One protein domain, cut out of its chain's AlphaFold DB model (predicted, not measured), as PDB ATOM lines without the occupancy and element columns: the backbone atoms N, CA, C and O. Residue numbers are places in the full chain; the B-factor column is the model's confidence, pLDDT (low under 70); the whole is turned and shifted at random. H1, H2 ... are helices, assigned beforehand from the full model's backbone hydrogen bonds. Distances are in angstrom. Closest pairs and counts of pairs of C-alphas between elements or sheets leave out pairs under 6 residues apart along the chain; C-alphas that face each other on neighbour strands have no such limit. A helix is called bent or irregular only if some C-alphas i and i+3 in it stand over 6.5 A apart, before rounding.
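What this domain is: This is residues 2 to 32 and 56 to 89 of the 448 residues of an uncharacterized protein of Amphibalanus amphitrite (UniProt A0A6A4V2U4). Two long helices, H2 and H1, lie side by side and run opposite ways, making a narrow rod. They stay slightly separated along their length and come nearest near H1's first residue, Ile 5. The printed part has 65 residues with two named helices, H1 then H2, and no named strand; the class is all helix. It is only just loose, close to extended, with a radius of gyration of the C-alphas of 15.9 A and spans of 53 by 18 by 12 A.

How they stand to each other: H2, residues 56 to 86, and H1, residues 5 to 31, are close but not clearly touching, with 1 pair of C-alphas within 8 A. Their closest C-alphas, those of Val 82 and Ile 5, are 7.7 A apart. They run opposite ways at a shallow tilt of 14 degrees, centre to centre 12.3 A. In H2 every O i to N i+4 pair is within hydrogen-bond range; in H1 20 of 23 are.

Where its parts are: H2 measures 45.0 A from C-alpha 56 at (261.602, 151.726, 226.455) to C-alpha 86 at (219.408, 148.232, 211.172). H1 measures 39.5 A and begins with C-alpha 5 at (220.413, 149.537, 219.432); it is neither bent nor irregular, but only just: C-alphas 7 and 10 are 6.3 A apart.

The domain as a whole: The two C-alphas farthest apart, those of Gln 32 and Lys 89, are 54.4 A apart. The link from H1 to H2 runs across the cut, where residues 33 to 55 are not printed; C-alphas 32 and 56 are 15.6 A apart. The mean pLDDT of the printed part is 83.0, and residues 2 and 4 are under 70.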
ATOM      1  N   LEU A   2     213.578 143.425 222.918       54.44
ATOM      2  CA  LEU A   2     214.427 144.540 223.349       54.44
ATOM      3  C   LEU A   2     215.182 145.068 222.129       54.44
ATOM      4  O   LEU A   2     215.679 144.281 221.333       54.44
ATOM      5  N   ASN A   3     215.193 146.387 221.947       78.31
ATOM      6  CA  ASN A   3     215.814 147.029 220.794       78.31
ATOM      7  C   ASN A   3     217.342 147.031 221.015       78.31
ATOM      8  O   ASN A   3     217.806 147.829 221.834       78.31
ATOM      9  N   PRO A   4     218.123 146.163 220.338       68.19
ATOM     10  CA  PRO A   4     219.555 145.972 220.618       68.19
ATOM     11  C   PRO A   4     220.363 147.267 220.439       68.19
ATOM     12  O   PRO A   4     221.396 147.471 221.071       68.19
ATOM     13  N   ILE A   5     219.832 148.212 219.661       72.31
ATOM     14  CA  ILE A   5     220.413 149.537 219.432       72.31
ATOM     15  C   ILE A   5     220.503 150.360 220.731       72.31
ATOM     16  O   ILE A   5     221.424 151.164 220.884       72.31
ATOM     17  N   LYS A   6     219.579 150.168 221.684       81.25
ATOM     18  CA  LYS A   6     219.591 150.911 222.955       81.25
ATOM     19  C   LYS A   6     220.709 150.458 223.900       81.25
ATOM     20  O   LYS A   6     221.130 151.257 224.729       81.25
ATOM     21  N   GLU A   7     221.205 149.229 223.768       78.12
ATOM     22  CA  GLU A   7     222.250 148.684 224.646       78.12
ATOM     23  C   GLU A   7     223.666 148.922 224.103       78.12
ATOM     24  O   GLU A   7     224.595 149.139 224.879       78.12
ATOM     25  N   VAL A   8     223.840 148.963 222.778       80.00
ATOM     26  CA  VAL A   8     225.167 149.140 222.157       80.00
ATOM     27  C   VAL A   8     225.682 150.579 222.269       80.00
ATOM     28  O   VAL A   8     226.874 150.793 222.480       80.00
ATOM     29  N   ARG A   9     224.799 151.584 222.178       83.62
ATOM     30  CA  ARG A   9     225.193 153.003 222.260       83.62
ATOM     31  C   ARG A   9     225.944 153.360 223.561       83.62
ATOM     32  O   ARG A   9     227.055 153.871 223.446       83.62
ATOM     33  N   PRO A  10     225.421 153.067 224.768       84.19
ATOM     34  CA  PRO A  10     226.124 153.405 226.007       84.19
ATOM     35  C   PRO A  10     227.430 152.615 226.192       84.19
ATOM     36  O   PRO A  10     228.340 153.088 226.868       84.19
ATOM     37  N   LEU A  11     227.556 151.426 225.588       77.25
ATOM     38  CA  LEU A  11     228.815 150.675 225.593       77.25
ATOM     39  C   LEU A  11     229.882 151.340 224.718       77.25
ATOM     40  O   LEU A  11     231.031 151.425 225.145       77.25
ATOM     41  N   MET A  12     229.514 151.850 223.538       79.62
ATOM     42  CA  MET A  12     230.443 152.628 222.716       79.62
ATOM     43  C   MET A  12     230.880 153.915 223.409       79.62
ATOM     44  O   MET A  12     232.071 154.199 223.427       79.62
ATOM     45  N   GLU A  13     229.946 154.682 223.978       83.88
ATOM     46  CA  GLU A  13     230.276 155.933 224.680       83.88
ATOM     47  C   GLU A  13     231.263 155.670 225.822       83.88
ATOM     48  O   GLU A  13     232.305 156.314 225.905       83.88
ATOM     49  N   ARG A  14     231.024 154.615 226.608       84.62
ATOM     50  CA  ARG A  14     231.941 154.204 227.670       84.62
ATOM     51  C   ARG A  14     233.327 153.797 227.156       84.62
ATOM     52  O   ARG A  14     234.323 154.104 227.801       84.62
ATOM     53  N   LEU A  15     233.406 153.099 226.022       80.69
ATOM     54  CA  LEU A  15     234.688 152.738 225.406       80.69
ATOM     55  C   LEU A  15     235.444 153.969 224.894       80.69
ATOM     56  O   LEU A  15     236.669 154.019 225.006       80.69
ATOM     57  N   TYR A  16     234.735 154.963 224.355       81.00
ATOM     58  CA  TYR A  16     235.331 156.234 223.944       81.00
ATOM     59  C   TYR A  16     235.897 157.009 225.136       81.00
ATOM     60  O   TYR A  16     237.025 157.494 225.046       81.00
ATOM     61  N   ASP A  17     235.171 157.060 226.253       86.69
ATOM     62  CA  ASP A  17     235.644 157.699 227.483       86.69
ATOM     63  C   ASP A  17     236.885 156.987 228.045       86.69
ATOM     64  O   ASP A  17     237.889 157.628 228.350       86.69
ATOM     65  N   GLU A  18     236.876 155.649 228.101       80.81
ATOM     66  CA  GLU A  18     238.027 154.864 228.574       80.81
ATOM     67  C   GLU A  18     239.264 155.043 227.669       80.81
ATOM     68  O   GLU A  18     240.395 155.114 228.160       80.81
ATOM     69  N   LEU A  19     239.072 155.173 226.351       80.88
ATOM     70  CA  LEU A  19     240.151 155.493 225.409       80.88
ATOM     71  C   LEU A  19     240.688 156.916 225.593       80.88
ATOM     72  O   LEU A  19     241.895 157.136 225.461       80.88
ATOM     73  N   GLN A  20     239.815 157.874 225.891       83.50
ATOM     74  CA  GLN A  20     240.207 159.256 226.137       83.50
ATOM     75  C   GLN A  20     241.008 159.375 227.441       83.50
ATOM     76  O   GLN A  20     242.078 159.980 227.440       83.50
ATOM     77  N   ASP A  21     240.573 158.710 228.512       81.19
ATOM     78  CA  ASP A  21     241.311 158.638 229.778       81.19
ATOM     79  C   ASP A  21     242.697 158.000 229.596       81.19
ATOM     80  O   ASP A  21     243.693 158.474 230.151       81.19
ATOM     81  N   LEU A  22     242.790 156.939 228.786       79.19
ATOM     82  CA  LEU A  22     244.065 156.297 228.466       79.19
ATOM     83  C   LEU A  22     244.999 157.258 227.716       79.19
ATOM     84  O   LEU A  22     246.196 157.315 228.003       79.19
ATOM     85  N   LYS A  23     244.459 158.031 226.771       83.62
ATOM     86  CA  LYS A  23     245.215 159.036 226.020       83.62
ATOM     87  C   LYS A  23     245.766 160.122 226.948       83.62
ATOM     88  O   LYS A  23     246.958 160.415 226.876       83.62
ATOM     89  N   GLU A  24     244.944 160.667 227.842       85.19
ATOM     90  CA  GLU A  24     245.376 161.672 228.826       85.19
ATOM     91  C   GLU A  24     246.415 161.102 229.806       85.19
ATOM     92  O   GLU A  24     247.407 161.756 230.136       85.19
ATOM     93  N   ALA A  25     246.267 159.839 230.218       79.44
ATOM     94  CA  ALA A  25     247.262 159.157 231.044       79.44
ATOM     95  C   ALA A  25     248.621 159.024 230.331       79.44
ATOM     96  O   ALA A  25     249.666 159.180 230.959       79.44
ATOM     97  N   VAL A  26     248.630 158.765 229.021       79.75
ATOM     98  CA  VAL A  26     249.869 158.702 228.227       79.75
ATOM     99  C   VAL A  26     250.497 160.089 228.069       79.75
ATOM    100  O   VAL A  26     251.717 160.215 228.194       79.75
ATOM    101  N   ILE A  27     249.691 161.130 227.836       83.56
ATOM    102  CA  ILE A  27     250.173 162.517 227.735       83.56
ATOM    103  C   ILE A  27     250.803 162.948 229.058       83.56
ATOM    104  O   ILE A  27     251.969 163.325 229.077       83.56
ATOM    105  N   THR A  28     250.091 162.784 230.173       84.00
ATOM    106  CA  THR A  28     250.596 163.145 231.509       84.00
ATOM    107  C   THR A  28     251.854 162.372 231.894       84.00
ATOM    108  O   THR A  28     252.774 162.947 232.474       84.00
ATOM    109  N   LEU A  29     251.953 161.087 231.535       79.56
ATOM    110  CA  LEU A  29     253.174 160.306 231.747       79.56
ATOM    111  C   LEU A  29     254.348 160.849 230.918       79.56
ATOM    112  O   LEU A  29     255.484 160.812 231.378       79.56
ATOM    113  N   THR A  30     254.069 161.362 229.719       76.69
ATOM    114  CA  THR A  30     255.074 161.968 228.835       76.69
ATOM    115  C   THR A  30     255.492 163.358 229.336       76.69
ATOM    116  O   THR A  30     256.675 163.688 229.319       76.69
ATOM    117  N   GLU A  31     254.555 164.162 229.844       81.12
ATOM    118  CA  GLU A  31     254.825 165.500 230.392       81.12
ATOM    119  C   GLU A  31     255.598 165.443 231.713       81.12
ATOM    120  O   GLU A  31     256.568 166.178 231.885       81.12
ATOM    121  N   GLN A  32     255.262 164.514 232.618       76.31
ATOM    122  CA  GLN A  32     256.024 164.291 233.858       76.31
ATOM    123  C   GLN A  32     257.461 163.805 233.612       76.31
ATOM    124  O   GLN A  32     258.274 163.794 234.536       76.31
ATOM    125  N   VAL A  56     262.737 152.313 225.716       82.38
ATOM    126  CA  VAL A  56     261.602 151.726 226.455       82.38
ATOM    127  C   VAL A  56     260.302 152.483 226.170       82.38
ATOM    128  O   VAL A  56     259.246 151.867 226.018       82.38
ATOM    129  N   LEU A  57     260.361 153.812 226.071       83.19
ATOM    130  CA  LEU A  57     259.199 154.633 225.732       83.19
ATOM    131  C   LEU A  57     258.741 154.414 224.290       83.19
ATOM    132  O   LEU A  57     257.536 154.358 224.042       83.19
ATOM    133  N   ALA A  58     259.670 154.252 223.349       84.56
ATOM    134  CA  ALA A  58     259.355 153.928 221.963       84.56
ATOM    135  C   ALA A  58     258.636 152.575 221.852       84.56
ATOM    136  O   ALA A  58     257.612 152.484 221.172       84.56
ATOM    137  N   ASP A  59     259.101 151.554 222.579       85.94
ATOM    138  CA  ASP A  59     258.464 150.233 222.605       85.94
ATOM    139  C   ASP A  59     257.068 150.286 223.252       85.94
ATOM    140  O   ASP A  59     256.090 149.781 222.695       85.94
ATOM    141  N   ALA A  60     256.928 150.998 224.377       79.81
ATOM    142  CA  ALA A  60     255.636 151.205 225.031       79.81
ATOM    143  C   ALA A  60     254.633 151.930 224.119       79.81
ATOM    144  O   ALA A  60     253.479 151.505 224.006       79.81
ATOM    145  N   ARG A  61     255.072 152.985 223.418       84.50
ATOM    146  CA  ARG A  61     254.265 153.688 222.408       84.50
ATOM    147  C   ARG A  61     253.896 152.766 221.246       84.50
ATOM    148  O   ARG A  61     252.762 152.821 220.774       84.50
ATOM    149  N   GLY A  62     254.815 151.912 220.802       88.38
ATOM    150  CA  GLY A  62     254.567 150.908 219.768       88.38
ATOM    151  C   GLY A  62     253.455 149.935 220.161       88.38
ATOM    152  O   GLY A  62     252.498 149.764 219.405       88.38
ATOM    153  N   MET A  63     253.534 149.368 221.368       82.81
ATOM    154  CA  MET A  63     252.512 148.462 221.901       82.81
ATOM    155  C   MET A  63     251.146 149.144 222.036       82.81
ATOM    156  O   MET A  63     250.148 148.611 221.560       82.81
ATOM    157  N   LEU A  64     251.100 150.346 222.623       83.44
ATOM    158  CA  LEU A  64     249.862 151.121 222.778       83.44
ATOM    159  C   LEU A  64     249.206 151.443 221.431       83.44
ATOM    160  O   LEU A  64     247.992 151.321 221.290       83.44
ATOM    161  N   ASN A  65     250.000 151.817 220.429       84.06
ATOM    162  CA  ASN A  65     249.484 152.098 219.094       84.06
ATOM    163  C   ASN A  65     248.915 150.851 218.413       84.06
ATOM    164  O   ASN A  65     247.925 150.961 217.690       84.06
ATOM    165  N   GLU A  66     249.506 149.674 218.627       88.25
ATOM    166  CA  GLU A  66     248.974 148.439 218.050       88.25
ATOM    167  C   GLU A  66     247.671 148.001 218.725       88.25
ATOM    168  O   GLU A  66     246.719 147.651 218.028       88.25
ATOM    169  N   GLU A  67     247.572 148.119 220.050       85.25
ATOM    170  CA  GLU A  67     246.315 147.889 220.777       85.25
ATOM    171  C   GLU A  67     245.222 148.867 220.319       85.25
ATOM    172  O   GLU A  67     244.084 148.479 220.059       85.25
ATOM    173  N   LEU A  68     245.573 150.138 220.106       83.44
ATOM    174  CA  LEU A  68     244.634 151.141 219.609       83.44
ATOM    175  C   LEU A  68     244.185 150.852 218.164       83.44
ATOM    176  O   LEU A  68     243.018 151.059 217.826       83.44
ATOM    177  N   ARG A  69     245.073 150.330 217.306       88.00
ATOM    178  CA  ARG A  69     244.690 149.835 215.970       88.00
ATOM    179  C   ARG A  69     243.757 148.637 216.061       88.00
ATOM    180  O   ARG A  69     242.806 148.561 215.286       88.00
ATOM    181  N   GLN A  70     244.014 147.721 216.988       89.38
ATOM    182  CA  GLN A  70     243.178 146.549 217.197       89.38
ATOM    183  C   GLN A  70     241.764 146.943 217.635       89.38
ATOM    184  O   GLN A  70     240.800 146.532 216.991       89.38
ATOM    185  N   LEU A  71     241.645 147.828 218.627       83.94
ATOM    186  CA  LEU A  71     240.354 148.345 219.085       83.94
ATOM    187  C   LEU A  71     239.592 149.082 217.978       83.94
ATOM    188  O   LEU A  71     238.384 148.914 217.848       83.94
ATOM    189  N   ARG A  72     240.282 149.852 217.124       86.94
ATOM    190  CA  ARG A  72     239.641 150.493 215.962       86.94
ATOM    191  C   ARG A  72     239.080 149.480 214.963       86.94
ATOM    192  O   ARG A  72     237.996 149.718 214.441       86.94
ATOM    193  N   ARG A  73     239.786 148.372 214.705       93.44
ATOM    194  CA  ARG A  73     239.295 147.293 213.827       93.44
ATOM    195  C   ARG A  73     238.039 146.641 214.404       93.44
ATOM    196  O   ARG A  73     237.057 146.488 213.690       93.44
ATOM    197  N   GLU A  74     238.053 146.331 215.697       87.94
ATOM    198  CA  GLU A  74     236.907 145.722 216.387       87.94
ATOM    199  C   GLU A  74     235.692 146.658 216.405       87.94
ATOM    200  O   GLU A  74     234.566 146.231 216.163       87.94
ATOM    201  N   LEU A  75     235.910 147.962 216.602       86.38
ATOM    202  CA  LEU A  75     234.834 148.951 216.577       86.38
ATOM    203  C   LEU A  75     234.245 149.140 215.168       86.38
ATOM    204  O   LEU A  75     233.039 149.332 215.027       86.38
ATOM    205  N   GLN A  76     235.071 149.046 214.120       91.56
ATOM    206  CA  GLN A  76     234.602 149.049 212.730       91.56
ATOM    207  C   GLN A  76     233.765 147.807 212.401       91.56
ATOM    208  O   GLN A  76     232.725 147.935 211.759       91.56
ATOM    209  N   GLU A  77     234.182 146.628 212.866       92.75
ATOM    210  CA  GLU A  77     233.446 145.372 212.681       92.75
ATOM    211  C   GLU A  77     232.079 145.426 213.380       92.75
ATOM    212  O   GLU A  77     231.050 145.197 212.744       92.75
ATOM    213  N   LEU A  78     232.040 145.879 214.638       87.12
ATOM    214  CA  LEU A  78     230.788 146.083 215.375       87.12
ATOM    215  C   LEU A  78     229.882 147.129 214.714       87.12
ATOM    216  O   LEU A  78     228.665 146.951 214.651       87.12
ATOM    217  N   SER A  79     230.449 148.221 214.194       88.88
ATOM    218  CA  SER A  79     229.675 149.225 213.459       88.88
ATOM    219  C   SER A  79     229.045 148.642 212.192       88.88
ATOM    220  O   SER A  79     227.923 149.017 211.844       88.88
ATOM    221  N   LEU A  80     229.748 147.740 211.500       91.94
ATOM    222  CA  LEU A  80     229.241 147.063 210.309       91.94
ATOM    223  C   LEU A  80     228.095 146.105 210.668       91.94
ATOM    224  O   LEU A  80     227.051 146.134 210.016       91.94
ATOM    225  N   GLU A  81     228.240 145.325 211.739       89.38
ATOM    226  CA  GLU A  81     227.181 144.439 212.242       89.38
ATOM    227  C   GLU A  81     225.926 145.225 212.656       89.38
ATOM    228  O   GLU A  81     224.803 144.856 212.307       89.38
ATOM    229  N   VAL A  82     226.088 146.356 213.348       88.19
ATOM    230  CA  VAL A  82     224.958 147.222 213.727       88.19
ATOM    231  C   VAL A  82     224.274 147.818 212.495       88.19
ATOM    232  O   VAL A  82     223.044 147.905 212.464       88.19
ATOM    233  N   ALA A  83     225.038 148.203 211.468       87.56
ATOM    234  CA  ALA A  83     224.474 148.685 210.210       87.56
ATOM    235  C   ALA A  83     223.653 147.594 209.502       87.56
ATOM    236  O   ALA A  83     222.535 147.869 209.059       87.56
ATOM    237  N   GLN A  84     224.150 146.354 209.476       87.75
ATOM    238  CA  GLN A  84     223.427 145.200 208.930       87.75
ATOM    239  C   GLN A  84     222.131 144.924 209.704       87.75
ATOM    240  O   GLN A  84     221.070 144.751 209.105       87.75
ATOM    241  N   MET A  85     222.177 144.973 211.039       84.56
ATOM    242  CA  MET A  85     220.994 144.781 211.887       84.56
ATOM    243  C   MET A  85     219.951 145.896 211.761       84.56
ATOM    244  O   MET A  85     218.785 145.677 212.088       84.56
ATOM    245  N   ARG A  86     220.336 147.102 211.319       86.69
ATOM    246  CA  ARG A  86     219.408 148.232 211.172       86.69
ATOM    247  C   ARG A  86     218.571 148.152 209.893       86.69
ATOM    248  O   ARG A  86     217.515 148.778 209.845       86.69
ATOM    249  N   ASN A  87     218.997 147.373 208.897       88.31
ATOM    250  CA  ASN A  87     218.334 147.275 207.594       88.31
ATOM    251  C   ASN A  87     217.951 145.835 207.172       88.31
ATOM    252  O   ASN A  87     218.158 145.456 206.018       88.31
ATOM    253  N   PRO A  88     217.323 145.021 208.047       75.56
ATOM    254  CA  PRO A  88     216.963 143.642 207.703       75.56
ATOM    255  C   PRO A  88     215.956 143.589 206.545       75.56
ATOM    256  O   PRO A  88     216.036 142.712 205.691       75.56
ATOM    257  N   LYS A  89     215.068 144.589 206.451       72.56
ATOM    258  CA  LYS A  89     214.048 144.678 205.396       72.56
ATOM    259  C   LYS A  89     214.615 144.979 204.005       72.56
ATOM    260  O   LYS A  89     214.002 144.599 203.017       72.56
TER     261      LYS A  89